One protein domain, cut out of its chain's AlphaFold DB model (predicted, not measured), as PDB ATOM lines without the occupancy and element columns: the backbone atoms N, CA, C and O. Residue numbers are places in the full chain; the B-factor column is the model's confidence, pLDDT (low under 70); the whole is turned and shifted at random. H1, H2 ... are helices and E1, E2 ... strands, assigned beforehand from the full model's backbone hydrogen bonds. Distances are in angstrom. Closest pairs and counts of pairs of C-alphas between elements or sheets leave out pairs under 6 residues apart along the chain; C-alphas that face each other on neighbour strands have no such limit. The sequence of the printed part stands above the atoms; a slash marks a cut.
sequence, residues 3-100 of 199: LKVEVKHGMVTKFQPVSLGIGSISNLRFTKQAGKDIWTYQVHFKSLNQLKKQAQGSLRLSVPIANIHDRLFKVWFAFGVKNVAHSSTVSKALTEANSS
ATOM      1  N   LEU A   3      79.074  57.917   3.589       90.81
ATOM      2  CA  LEU A   3      80.473  57.849   3.986       90.81
ATOM      3  C   LEU A   3      80.610  58.259   5.447       90.81
ATOM      4  O   LEU A   3      79.910  59.158   5.920       90.81
ATOM      5  N   LYS A   4      81.516  57.577   6.145       92.69
ATOM      6  CA  LYS A   4      81.797  57.769   7.563       92.69
ATOM      7  C   LYS A   4      83.299  57.931   7.752       92.69
ATOM      8  O   LYS A   4      84.071  57.116   7.256       92.69
ATOM      9  N   VAL A   5      83.691  58.970   8.473       91.69
ATOM     10  CA  VAL A   5      85.070  59.219   8.890       91.69
ATOM     11  C   VAL A   5      85.102  59.161  10.404       91.69
ATOM     12  O   VAL A   5      84.343  59.864  11.066       91.69
ATOM     13  N   GLU A   6      85.957  58.295  10.936       93.38
ATOM     14  CA  GLU A   6      86.141  58.107  12.371       93.38
ATOM     15  C   GLU A   6      87.570  58.460  12.751       93.38
ATOM     16  O   GLU A   6      88.520  57.929  12.175       93.38
ATOM     17  N   VAL A   7      87.722  59.322  13.750       92.75
ATOM     18  CA  VAL A   7      89.028  59.691  14.295       92.75
ATOM     19  C   VAL A   7      88.951  59.657  15.818       92.75
ATOM     20  O   VAL A   7      87.885  59.848  16.402       92.75
ATOM     21  N   LYS A   8      90.077  59.393  16.488       93.50
ATOM     22  CA  LYS A   8      90.180  59.549  17.945       93.50
ATOM     23  C   LYS A   8      89.767  60.969  18.348       93.50
ATOM     24  O   LYS A   8      90.185  61.934  17.706       93.50
ATOM     25  N   HIS A   9      88.970  61.077  19.410       91.38
ATOM     26  CA  HIS A   9      88.447  62.356  19.872       91.38
ATOM     27  C   HIS A   9      89.565  63.376  20.133       91.38
ATOM     28  O   HIS A   9      90.586  63.041  20.738       91.38
ATOM     29  N   GLY A  10      89.364  64.611  19.669       86.69
ATOM     30  CA  GLY A  10      90.270  65.741  19.907       86.69
ATOM     31  C   GLY A  10      91.434  65.867  18.919       86.69
ATOM     32  O   GLY A  10      92.102  66.897  18.909       86.69
ATOM     33  N   MET A  11      91.657  64.876  18.046       90.94
ATOM     34  CA  MET A  11      92.684  64.966  16.997       90.94
ATOM     35  C   MET A  11      92.271  65.909  15.865       90.94
ATOM     36  O   MET A  11      93.077  66.680  15.353       90.94
ATOM     37  N   VAL A  12      91.001  65.841  15.471       91.94
ATOM     38  CA  VAL A  12      90.417  66.650  14.405       91.94
ATOM     39  C   VAL A  12      89.170  67.299  14.982       91.94
ATOM     40  O   VAL A  12      88.283  66.610  15.469       91.94
ATOM     41  N   THR A  13      89.091  68.624  14.957       90.69
ATOM     42  CA  THR A  13      87.925  69.358  15.481       90.69
ATOM     43  C   THR A  13      86.895  69.647  14.401       90.69
ATOM     44  O   THR A  13      85.719  69.849  14.702       90.69
ATOM     45  N   LYS A  14      87.311  69.621  13.133       92.19
ATOM     46  CA  LYS A  14      86.431  69.819  11.985       92.19
ATOM     47  C   LYS A  14      86.904  68.975  10.818       92.19
ATOM     48  O   LYS A  14      88.050  69.096  10.399       92.19
ATOM     49  N   PHE A  15      86.000  68.171  10.275       93.81
ATOM     50  CA  PHE A  15      86.182  67.459   9.019       93.81
ATOM     51  C   PHE A  15      84.935  67.686   8.165       93.81
ATOM     52  O   PHE A  15      83.864  67.152   8.452       93.81
ATOM     53  N   GLN A  16      85.053  68.523   7.138       94.00
ATOM     54  CA  GLN A  16      83.924  68.906   6.300       94.00
ATOM     55  C   GLN A  16      84.323  68.862   4.824       94.00
ATOM     56  O   GLN A  16      85.000  69.779   4.351       94.00
ATOM     57  N   PRO A  17      83.921  67.829   4.066       92.56
ATOM     58  CA  PRO A  17      84.101  67.845   2.622       92.56
ATOM     59  C   PRO A  17      83.236  68.968   2.030       92.56
ATOM     60  O   PRO A  17      82.049  69.078   2.341       92.56
ATOM     61  N   VAL A  18      83.853  69.834   1.227       92.81
ATOM     62  CA  VAL A  18      83.222  71.029   0.641       92.81
ATOM     63  C   VAL A  18      82.798  70.752  -0.795       92.81
ATOM     64  O   VAL A  18      81.671  71.052  -1.176       92.81
ATOM     65  N   SER A  19      83.678  70.132  -1.579       92.94
ATOM     66  CA  SER A  19      83.371  69.723  -2.947       92.94
ATOM     67  C   SER A  19      83.936  68.347  -3.251       92.94
ATOM     68  O   SER A  19      84.957  67.933  -2.699       92.94
ATOM     69  N   LEU A  20      83.259  67.639  -4.149       91.44
ATOM     70  CA  LEU A  20      83.645  66.312  -4.585       91.44
ATOM     71  C   LEU A  20      83.323  66.184  -6.076       91.44
ATOM     72  O   LEU A  20      82.169  66.259  -6.478       91.44
ATOM     73  N   GLY A  21      84.337  65.988  -6.913       88.50
ATOM     74  CA  GLY A  21      84.222  66.040  -8.376       88.50
ATOM     75  C   GLY A  21      83.336  64.959  -9.003       88.50
ATOM     76  O   GLY A  21      83.097  64.985 -10.205       88.50
ATOM     77  N   ILE A  22      82.834  64.011  -8.206       89.50
ATOM     78  CA  ILE A  22      81.888  62.977  -8.649       89.50
ATOM     79  C   ILE A  22      80.424  63.327  -8.360       89.50
ATOM     80  O   ILE A  22      79.536  62.647  -8.873       89.50
ATOM     81  N   GLY A  23      80.151  64.375  -7.575       90.12
ATOM     82  CA  GLY A  23      78.790  64.853  -7.353       90.12
ATOM     83  C   GLY A  23      78.576  65.610  -6.043       90.12
ATOM     84  O   GLY A  23      79.515  66.000  -5.353       90.12
ATOM     85  N   SER A  24      77.309  65.851  -5.710       92.38
ATOM     86  CA  SER A  24      76.930  66.701  -4.579       92.38
ATOM     87  C   SER A  24      77.034  65.972  -3.242       92.38
ATOM     88  O   SER A  24      76.674  64.795  -3.132       92.38
ATOM     89  N   ILE A  25      77.442  66.711  -2.211       94.50
ATOM     90  CA  ILE A  25      77.501  66.242  -0.827       94.50
ATOM     91  C   ILE A  25      76.280  66.778  -0.073       94.50
ATOM     92  O   ILE A  25      75.930  67.948  -0.207       94.50
ATOM     93  N   SER A  26      75.637  65.944   0.737       94.06
ATOM     94  CA  SER A  26      74.517  66.354   1.587       94.06
ATOM     95  C   SER A  26      74.546  65.651   2.943       94.06
ATOM     96  O   SER A  26      75.348  64.746   3.177       94.06
ATOM     97  N   ASN A  27      73.647  66.056   3.843       93.44
ATOM     98  CA  ASN A  27      73.426  65.387   5.129       93.44
ATOM     99  C   ASN A  27      74.701  65.238   5.974       93.44
ATOM    100  O   ASN A  27      74.945  64.176   6.546       93.44
ATOM    101  N   LEU A  28      75.507  66.301   6.045       93.44
ATOM    102  CA  LEU A  28      76.686  66.331   6.900       93.44
ATOM    103  C   LEU A  28      76.243  66.322   8.361       93.44
ATOM    104  O   LEU A  28      75.485  67.186   8.804       93.44
ATOM    105  N   ARG A  29      76.712  65.328   9.107       94.62
ATOM    106  CA  ARG A  29      76.434  65.158  10.528       94.62
ATOM    107  C   ARG A  29      77.720  64.863  11.266       94.62
ATOM    108  O   ARG A  29      78.599  64.172  10.755       94.62
ATOM    109  N   PHE A  30      77.781  65.360  12.487       94.62
ATOM    110  CA  PHE A  30      78.863  65.100  13.412       94.62
ATOM    111  C   PHE A  30      78.288  64.488  14.683       94.62
ATOM    112  O   PHE A  30      77.310  64.996  15.231       94.62
ATOM    113  N   THR A  31      78.890  63.397  15.138       94.75
ATOM    114  CA  THR A  31      78.558  62.760  16.408       94.75
ATOM    115  C   THR A  31      79.829  62.397  17.159       94.75
ATOM    116  O   THR A  31      80.875  62.121  16.570       94.75
ATOM    117  N   LYS A  32      79.730  62.389  18.487       94.38
ATOM    118  CA  LYS A  32      80.782  61.903  19.379       94.38
ATOM    119  C   LYS A  32      80.307  60.601  20.001       94.38
ATOM    120  O   LYS A  32      79.239  60.577  20.608       94.38
ATOM    121  N   GLN A  33      81.068  59.522  19.840       94.00
ATOM    122  CA  GLN A  33      80.694  58.213  20.375       94.00
ATOM    123  C   GLN A  33      81.938  57.403  20.735       94.00
ATOM    124  O   GLN A  33      82.873  57.328  19.946       94.00
ATOM    125  N   ALA A  34      81.941  56.778  21.918       92.56
ATOM    126  CA  ALA A  34      83.002  55.867  22.367       92.56
ATOM    127  C   ALA A  34      84.434  56.439  22.220       92.56
ATOM    128  O   ALA A  34      85.339  55.762  21.738       92.56
ATOM    129  N   GLY A  35      84.634  57.714  22.582       92.38
ATOM    130  CA  GLY A  35      85.942  58.379  22.476       92.38
ATOM    131  C   GLY A  35      86.395  58.679  21.041       92.38
ATOM    132  O   GLY A  35      87.574  58.965  20.818       92.38
ATOM    133  N   LYS A  36      85.482  58.618  20.068       95.19
ATOM    134  CA  LYS A  36      85.724  58.961  18.667       95.19
ATOM    135  C   LYS A  36      84.863  60.135  18.226       95.19
ATOM    136  O   LYS A  36      83.695  60.248  18.603       95.19
ATOM    137  N   ASP A  37      85.454  60.949  17.369       94.62
ATOM    138  CA  ASP A  37      84.780  61.961  16.575       94.62
ATOM    139  C   ASP A  37      84.384  61.329  15.236       94.62
ATOM    140  O   ASP A  37      85.219  60.759  14.525       94.62
ATOM    141  N   ILE A  38      83.086  61.358  14.932       95.12
ATOM    142  CA  ILE A  38      82.496  60.674  13.784       95.12
ATOM    143  C   ILE A  38      81.803  61.696  12.892       95.12
ATOM    144  O   ILE A  38      80.811  62.315  13.280       95.12
ATOM    145  N   TRP A  39      82.272  61.811  11.653       95.62
ATOM    146  CA  TRP A  39      81.610  62.596  10.616       95.62
ATOM    147  C   TRP A  39      80.939  61.667   9.621       95.62
ATOM    148  O   TRP A  39      81.563  60.757   9.080       95.62
ATOM    149  N   THR A  40      79.654  61.900   9.377       95.50
ATOM    150  CA  THR A  40      78.861  61.155   8.398       95.50
ATOM    151  C   THR A  40      78.348  62.113   7.341       95.50
ATOM    152  O   THR A  40      77.868  63.196   7.668       95.50
ATOM    153  N   TYR A  41      78.437  61.725   6.074       94.69
ATOM    154  CA  TYR A  41      77.937  62.522   4.960       94.69
ATOM    155  C   TYR A  41      77.440  61.629   3.830       94.69
ATOM    156  O   TYR A  41      77.814  60.461   3.710       94.69
ATOM    157  N   GLN A  42      76.560  62.179   3.001       94.62
ATOM    158  CA  GLN A  42      76.023  61.507   1.829       94.62
ATOM    159  C   GLN A  42      76.616  62.103   0.564       94.62
ATOM    160  O   GLN A  42      76.745  63.316   0.443       94.62
ATOM    161  N   VAL A  43      76.946  61.233  -0.384       92.75
ATOM    162  CA  VAL A  43      77.385  61.612  -1.725       92.75
ATOM    163  C   VAL A  43      76.391  61.075  -2.740       92.75
ATOM    164  O   VAL A  43      76.099  59.869  -2.754       92.75
ATOM    165  N   HIS A  44      75.916  61.969  -3.601       92.44
ATOM    166  CA  HIS A  44      75.065  61.659  -4.745       92.44
ATOM    167  C   HIS A  44      75.895  61.784  -6.014       92.44
ATOM    168  O   HIS A  44      76.428  62.852  -6.296       92.44
ATOM    169  N   PHE A  45      76.017  60.697  -6.767       91.00
ATOM    170  CA  PHE A  45      76.774  60.632  -8.014       91.00
ATOM    171  C   PHE A  45      75.937  59.915  -9.073       91.00
ATOM    172  O   PHE A  45      75.046  59.130  -8.747       91.00
ATOM    173  N   LYS A  46      76.208  60.195 -10.349       87.44
ATOM    174  CA  LYS A  46      75.347  59.750 -11.459       87.44
ATOM    175  C   LYS A  46      75.591  58.294 -11.855       87.44
ATOM    176  O   LYS A  46      74.690  57.640 -12.364       87.44
ATOM    177  N   SER A  47      76.810  57.788 -11.665       88.06
ATOM    178  CA  SER A  47      77.179  56.430 -12.078       88.06
ATOM    179  C   SER A  47      78.288  55.844 -11.212       88.06
ATOM    180  O   SER A  47      79.248  56.531 -10.871       88.06
ATOM    181  N   LEU A  48      78.215  54.537 -10.935       86.00
ATOM    182  CA  LEU A  48      79.262  53.791 -10.224       86.00
ATOM    183  C   LEU A  48      80.618  53.822 -10.947       86.00
ATOM    184  O   LEU A  48      81.657  53.718 -10.301       86.00
ATOM    185  N   ASN A  49      80.637  54.019 -12.269       85.94
ATOM    186  CA  ASN A  49      81.889  54.139 -13.021       85.94
ATOM    187  C   ASN A  49      82.733  55.346 -12.577       85.94
ATOM    188  O   ASN A  49      83.953  55.315 -12.724       85.94
ATOM    189  N   GLN A  50      82.113  56.373 -11.987       84.62
ATOM    190  CA  GLN A  50      82.819  57.537 -11.449       84.62
ATOM    191  C   GLN A  50      83.660  57.194 -10.209       84.62
ATOM    192  O   GLN A  50      84.652  57.863  -9.951       84.62
ATOM    193  N   LEU A  51      83.319  56.122  -9.482       85.12
ATOM    194  CA  LEU A  51      84.063  55.662  -8.304       85.12
ATOM    195  C   LEU A  51      85.334  54.877  -8.664       85.12
ATOM    196  O   LEU A  51      86.200  54.703  -7.814       85.12
ATOM    197  N   LYS A  52      85.460  54.403  -9.914       83.25
ATOM    198  CA  LYS A  52      86.644  53.661 -10.392       83.25
ATOM    199  C   LYS A  52      87.867  54.560 -10.594       83.25
ATOM    200  O   LYS A  52      88.976  54.057 -10.751       83.25
ATOM    201  N   LYS A  53      87.662  55.877 -10.646       82.44
ATOM    202  CA  LYS A  53      88.707  56.884 -10.843       82.44
ATOM    203  C   LYS A  53      88.816  57.757  -9.600       82.44
ATOM    204  O   LYS A  53      87.874  57.871  -8.818       82.44
ATOM    205  N   GLN A  54      89.969  58.389  -9.438       86.38
ATOM    206  CA  GLN A  54      90.137  59.416  -8.421       86.38
ATOM    207  C   GLN A  54      89.337  60.663  -8.766       86.38
ATOM    208  O   GLN A  54      89.274  61.081  -9.922       86.38
ATOM    209  N   ALA A  55      88.748  61.257  -7.739       87.06
ATOM    210  CA  ALA A  55      87.946  62.458  -7.834       87.06
ATOM    211  C   ALA A  55      88.680  63.615  -7.164       87.06
ATOM    212  O   ALA A  55      89.013  63.531  -5.985       87.06
ATOM    213  N   GLN A  56      88.898  64.710  -7.888       90.31
ATOM    214  CA  GLN A  56      89.339  65.954  -7.257       90.31
ATOM    215  C   GLN A  56      88.229  66.505  -6.368       90.31
ATOM    216  O   GLN A  56      87.045  66.329  -6.651       90.31
ATOM    217  N   GLY A  57      88.598  67.216  -5.316       91.75
ATOM    218  CA  GLY A  57      87.649  67.966  -4.515       91.75
ATOM    219  C   GLY A  57      88.345  68.836  -3.489       91.75
ATOM    220  O   GLY A  57      89.552  69.079  -3.558       91.75
ATOM    221  N   SER A  58      87.564  69.316  -2.531       93.19
ATOM    222  CA  SER A  58      88.068  70.165  -1.461       93.19
ATOM    223  C   SER A  58      87.528  69.746  -0.101       93.19
ATOM    224  O   SER A  58      86.384  69.305   0.035       93.19
ATOM    225  N   LEU A  59      88.380  69.867   0.914       93.81
ATOM    226  CA  LEU A  59      88.122  69.448   2.283       93.81
ATOM    227  C   LEU A  59      88.487  70.580   3.234       93.81
ATOM    228  O   LEU A  59      89.614  71.065   3.220       93.81
ATOM    229  N   ARG A  60      87.546  70.973   4.087       94.31
ATOM    230  CA  ARG A  60      87.803  71.898   5.184       94.31
ATOM    231  C   ARG A  60      88.153  71.105   6.434       94.31
ATOM    232  O   ARG A  60      87.371  70.254   6.866       94.31
ATOM    233  N   LEU A  61      89.333  71.364   6.980       93.62
ATOM    234  CA  LEU A  61      89.920  70.572   8.054       93.62
ATOM    235  C   LEU A  61      90.429  71.474   9.183       93.62
ATOM    236  O   LEU A  61      90.963  72.557   8.949       93.62
ATOM    237  N   SER A  62      90.267  71.022  10.425       91.44
ATOM    238  CA  SER A  62      90.877  71.644  11.606       91.44
ATOM    239  C   SER A  62      91.536  70.585  12.480       91.44
ATOM    240  O   SER A  62      90.881  69.629  12.895       91.44
ATOM    241  N   VAL A  63      92.829  70.761  12.739       93.06
ATOM    242  CA  VAL A  63      93.707  69.852  13.483       93.06
ATOM    243  C   VAL A  63      94.463  70.687  14.521       93.06
ATOM    244  O   VAL A  63      95.487  71.288  14.184       93.06
ATOM    245  N   PRO A  64      93.979  70.752  15.775       88.62
ATOM    246  CA  PRO A  64      94.556  71.633  16.791       88.62
ATOM    247  C   PRO A  64      96.031  71.350  17.077       88.62
ATOM    248  O   PRO A  64      96.819  72.282  17.184       88.62
ATOM    249  N   ILE A  65      96.421  70.070  17.129       88.00
ATOM    250  CA  ILE A  65      97.807  69.667  17.424       88.00
ATOM    251  C   ILE A  65      98.804  70.107  16.342       88.00
ATOM    252  O   ILE A  65      99.981  70.285  16.626       88.00
ATOM    253  N   ALA A  66      98.329  70.310  15.112       88.12
ATOM    254  CA  ALA A  66      99.130  70.810  14.001       88.12
ATOM    255  C   ALA A  66      98.966  72.328  13.796       88.12
ATOM    256  O   ALA A  66      99.438  72.858  12.796       88.12
ATOM    257  N   ASN A  67      98.259  73.020  14.699       91.00
ATOM    258  CA  ASN A  67      97.882  74.430  14.564       91.00
ATOM    259  C   ASN A  67      97.160  74.754  13.237       91.00
ATOM    260  O   ASN A  67      97.298  75.837  12.671       91.00
ATOM    261  N   ILE A  68      96.390  73.797  12.709       90.12
ATOM    262  CA  ILE A  68      95.606  73.977  11.485       90.12
ATOM    263  C   ILE A  68      94.175  74.310  11.890       90.12
ATOM    264  O   ILE A  68      93.465  73.454  12.418       90.12
ATOM    265  N   HIS A  69      93.727  75.525  11.581       92.81
ATOM    266  CA  HIS A  69      92.375  75.993  11.888       92.81
ATOM    267  C   HIS A  69      91.617  76.306  10.602       92.81
ATOM    268  O   HIS A  69      92.096  77.056   9.760       92.81
ATOM    269  N   ASP A  70      90.447  75.690  10.453       92.56
ATOM    270  CA  ASP A  70      89.467  75.885   9.374       92.56
ATOM    271  C   ASP A  70      90.022  75.986   7.937       92.56
ATOM    272  O   ASP A  70      89.444  76.654   7.072       92.56
ATOM    273  N   ARG A  71      91.137  75.297   7.665       93.56
ATOM    274  CA  ARG A  71      91.871  75.397   6.402       93.56
ATOM    275  C   ARG A  71      91.204  74.556   5.320       93.56
ATOM    276  O   ARG A  71      90.790  73.421   5.562       93.56
ATOM    277  N   LEU A  72      91.120  75.121   4.118       94.62
ATOM    278  CA  LEU A  72      90.633  74.434   2.927       94.62
ATOM    279  C   LEU A  72      91.800  73.763   2.199       94.62
ATOM    280  O   LEU A  72      92.774  74.416   1.833       94.62
ATOM    281  N   PHE A  73      91.681  72.465   1.962       91.62
ATOM    282  CA  PHE A  73      92.649  71.657   1.235       91.62
ATOM    283  C   PHE A  73      92.051  71.206  -0.090       91.62
ATOM    284  O   PHE A  73      90.907  70.750  -0.127       91.62
ATOM    285  N   LYS A  74      92.834  71.279  -1.168       91.44
ATOM    286  CA  LYS A  74      92.539  70.552  -2.407       91.44
ATOM    287  C   LYS A  74      93.000  69.112  -2.219       91.44
ATOM    288  O   LYS A  74      94.143  68.878  -1.841       91.44
ATOM    289  N   VAL A  75      92.103  68.160  -2.438       89.81
ATOM    290  CA  VAL A  75      92.355  66.744  -2.153       89.81
ATOM    291  C   VAL A  75      91.878  65.862  -3.298       89.81
ATOM    292  O   VAL A  75      91.000  66.238  -4.079       89.81
ATOM    293  N   TRP A  76      92.443  64.662  -3.361       88.44
ATOM    294  CA  TRP A  76      91.984  63.592  -4.235       88.44
ATOM    295  C   TRP A  76      91.286  62.522  -3.405       88.44
ATOM    296  O   TRP A  76      91.843  61.991  -2.447       88.44
ATOM    297  N   PHE A  77      90.057  62.194  -3.785       86.50
ATOM    298  CA  PHE A  77      89.281  61.117  -3.197       86.50
ATOM    299  C   PHE A  77      89.406  59.877  -4.073       86.50
ATOM    300  O   PHE A  77      89.126  59.920  -5.270       86.50
ATOM    301  N   ALA A  78      89.800  58.763  -3.470       85.19
ATOM    302  CA  ALA A  78      89.855  57.470  -4.130       85.19
ATOM    303  C   ALA A  78      88.913  56.502  -3.410       85.19
ATOM    304  O   ALA A  78      88.899  56.439  -2.181       85.19
ATOM    305  N   PHE A  79      88.124  55.751  -4.175       83.81
ATOM    306  CA  PHE A  79      87.126  54.824  -3.645       83.81
ATOM    307  C   PHE A  79      87.535  53.381  -3.945       83.81
ATOM    308  O   PHE A  79      88.090  53.094  -5.001       83.81
ATOM    309  N   GLY A  80      87.286  52.466  -3.004       77.38
ATOM    310  CA  GLY A  80      87.592  51.039  -3.180       77.38
ATOM    311  C   GLY A  80      89.084  50.677  -3.150       77.38
ATOM    312  O   GLY A  80      89.432  49.518  -3.357       77.38
ATOM    313  N   VAL A  81      89.967  51.634  -2.862       70.94
ATOM    314  CA  VAL A  81      91.407  51.397  -2.702       70.94
ATOM    315  C   VAL A  81      91.769  51.306  -1.222       70.94
ATOM    316  O   VAL A  81      91.360  52.137  -0.417       70.94
ATOM    317  N   LYS A  82      92.557  50.291  -0.853       60.53
ATOM    318  CA  LYS A  82      93.047  50.129   0.527       60.53
ATOM    319  C   LYS A  82      94.215  51.062   0.854       60.53
ATOM    320  O   LYS A  82      94.484  51.294   2.026       60.53
ATOM    321  N   ASN A  83      94.906  51.583  -0.161       61.59
ATOM    322  CA  ASN A  83      96.111  52.381   0.028       61.59
ATOM    323  C   ASN A  83      96.169  53.547  -0.969       61.59
ATOM    324  O   ASN A  83      96.701  53.432  -2.071       61.59
ATOM    325  N   VAL A  84      95.549  54.668  -0.593       61.53
ATOM    326  CA  VAL A  84      95.432  55.869  -1.443       61.53
ATOM    327  C   VAL A  84      96.800  56.528  -1.672       61.53
ATOM    328  O   VAL A  84      97.048  57.058  -2.751       61.53
ATOM    329  N   ALA A  85      97.706  56.443  -0.690       60.50
ATOM    330  CA  ALA A  85      99.012  57.105  -0.711       60.50
ATOM    331  C   ALA A  85      99.959  56.593  -1.817       60.50
ATOM    332  O   ALA A  85     100.790  57.355  -2.301       60.50
ATOM    333  N   HIS A  86      99.809  55.339  -2.257       57.53
ATOM    334  CA  HIS A  86     100.629  54.741  -3.322       57.53
ATOM    335  C   HIS A  86      99.991  54.828  -4.711       57.53
ATOM    336  O   HIS A  86     100.432  54.159  -5.644       57.53
ATOM    337  N   SER A  87      98.921  55.608  -4.874       64.44
ATOM    338  CA  SER A  87      98.342  55.779  -6.198       64.44
ATOM    339  C   SER A  87      99.206  56.699  -7.057       64.44
ATOM    340  O   SER A  87      99.562  57.793  -6.626       64.44
ATOM    341  N   SER A  88      99.469  56.298  -8.304       65.00
ATOM    342  CA  SER A  88     100.265  57.072  -9.267       65.00
ATOM    343  C   SER A  88      99.769  58.510  -9.449       65.00
ATOM    344  O   SER A  88     100.571  59.415  -9.653       65.00
ATOM    345  N   THR A  89      98.465  58.754  -9.318       63.31
ATOM    346  CA  THR A  89      97.881  60.104  -9.363       63.31
ATOM    347  C   THR A  89      98.262  60.950  -8.146       63.31
ATOM    348  O   THR A  89      98.567  62.127  -8.308       63.31
ATOM    349  N   VAL A  90      98.288  60.362  -6.945       59.47
ATOM    350  CA  VAL A  90      98.700  61.056  -5.714       59.47
ATOM    351  C   VAL A  90     100.198  61.336  -5.754       59.47
ATOM    352  O   VAL A  90     100.608  62.453  -5.456       59.47
ATOM    353  N   SER A  91     101.007  60.373  -6.205       63.69
ATOM    354  CA  SER A  91     102.445  60.573  -6.404       63.69
ATOM    355  C   SER A  91     102.728  61.673  -7.431       63.69
ATOM    356  O   SER A  91     103.534  62.551  -7.159       63.69
ATOM    357  N   LYS A  92     102.018  61.692  -8.567       69.38
ATOM    358  CA  LYS A  92     102.155  62.737  -9.594       69.38
ATOM    359  C   LYS A  92     101.760  64.118  -9.069       69.38
ATOM    360  O   LYS A  92     102.511  65.064  -9.264       69.38
ATOM    361  N   ALA A  93     100.639  64.221  -8.352       64.00
ATOM    362  CA  ALA A  93     100.204  65.477  -7.741       64.00
ATOM    363  C   ALA A  93     101.174  65.967  -6.651       64.00
ATOM    364  O   ALA A  93     101.384  67.168  -6.527       64.00
ATOM    365  N   LEU A  94     101.778  65.058  -5.877       63.34
ATOM    366  CA  LEU A  94     102.776  65.407  -4.865       63.34
ATOM    367  C   LEU A  94     104.092  65.865  -5.506       63.34
ATOM    368  O   LEU A  94     104.674  66.845  -5.054       63.34
ATOM    369  N   THR A  95     104.532  65.202  -6.578       69.38
ATOM    370  CA  THR A  95     105.693  65.640  -7.362       69.38
ATOM    371  C   THR A  95     105.444  67.010  -7.987       69.38
ATOM    372  O   THR A  95     106.300  67.874  -7.860       69.38
ATOM    373  N   GLU A  96     104.268  67.247  -8.579       66.38
ATOM    374  CA  GLU A  96     103.881  68.548  -9.151       66.38
ATOM    375  C   GLU A  96     103.778  69.660  -8.089       66.38
ATOM    376  O   GLU A  96     104.197  70.795  -8.328       66.38
ATOM    377  N   ALA A  97     103.265  69.342  -6.895       60.06
ATOM    378  CA  ALA A  97     103.204  70.275  -5.772       60.06
ATOM    379  C   ALA A  97     104.596  70.606  -5.209       60.06
ATOM    380  O   ALA A  97     104.855  71.756  -4.880       60.06
ATOM    381  N   ASN A  98     105.502  69.626  -5.142       61.59
ATOM    382  CA  ASN A  98     106.874  69.820  -4.661       61.59
ATOM    383  C   ASN A  98     107.811  70.428  -5.718       61.59
ATOM    384  O   ASN A  98     108.831  71.008  -5.359       61.59
ATOM    385  N   SER A  99     107.491  70.310  -7.012       57.16
ATOM    386  CA  SER A  99     108.206  71.001  -8.097       57.16
ATOM    387  C   SER A  99     107.740  72.443  -8.293       57.16
ATOM    388  O   SER A  99     108.396  73.213  -8.988       57.16
ATOM    389  N   SER A 100     106.602  72.810  -7.702       48.94
ATOM    390  CA  SER A 100     106.126  74.188  -7.664       48.94
ATOM    391  C   SER A 100     106.807  74.887  -6.490       48.94
ATOM    392  O   SER A 100     106.374  74.765  -5.348       48.94
TER     393      SER A 100
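What this domain is: This is residues 3 to 100 of the 199 residues of an uncharacterized protein of Lactobacillus crispatus (UniProt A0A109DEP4). The model is a small sandwich of two three-stranded sheets, E1 E4 E3 and E2 E5 E6, only partly face to face: E2, at the edge of its sheet, comes close to E3 and E4, while E5 and E6 stay away from the other sheet. The short helix H1 sits at one end, between the end of E4 and the start of E5, and H2 reaches outward past E6, with residues 94 to 100 sticking out. The printed part has 98 residues, with six named strands and two named helices in the order E1 E2 E3 E4 H1 E5 E6 H2. Both sheets are antiparallel, and the class is mixed, helices and strands. The whole is compact, with a radius of gyration of the C-alphas of 14.5 A and spans of 35 by 34 by 22 A.

How they stand to each other: E1, residues 3 to 8, is antiparallel to E4, residues 36 to 45, with N 5 and O 39 2.8 A apart, within hydrogen-bond range. E4 forms a hairpin with E3, residues 23 to 33; N 40 and O 29 are 2.9 A apart. In the other sheet E2, residues 14 to 20, is antiparallel to E5, residues 55 to 63, with N 60 and O 16 at 2.8 A. E5 and E6, residues 68 to 77, form a hairpin, with N 59 and O 73 at 2.9 A. This sheet is twisted; E5 bends by 53 degrees at residue 60 and E6 by 76 degrees at residue 71. The two sheets form a sandwich, two sheets face to face, with best planes 10 degrees apart and strands at 28 degrees to each other. The closest C-alphas of E2 and E3 are those of Ser 19 and Ile 25, 7.1 A apart. E1 and E6 are apart. H1, residues 48 to 52, is not on either sheet. H2, residues 88 to 99, only grazes the sheet E2 E5 E6 with residues 89 to 93; its closest C-alphas to E6 are those of Val 90 and Trp 76, 7.3 A apart. In H2 every O i to N i+4 pair is within hydrogen-bond range; in H1 0 of 1 is, beside 2 of 2 O i to N i+3 pairs.

Where its parts are: E1 begins at C-alpha 3, (80.473, 57.849, 3.986), and is 17.1 A long; E2 is 17.2 A. E3 measures 28.6 A and E4 28.2 A, ending at C-alpha 45, (76.774, 60.632, -8.014). H1 is 7.4 A long, E5 23.3 A and E6 20.5 A. H2, 16.1 A long, ends at C-alpha 99, (108.206, 71.001, -8.097).

The domain as a whole: The two C-alphas farthest apart are those of Ala 34 and Ser 99, at 42.3 A. The printed part has no cut. No link is long; that from E6 to H2 is short and the others are tight. Mean pLDDT of the printed part is 85.2, and residues 82 to 100 are under 70.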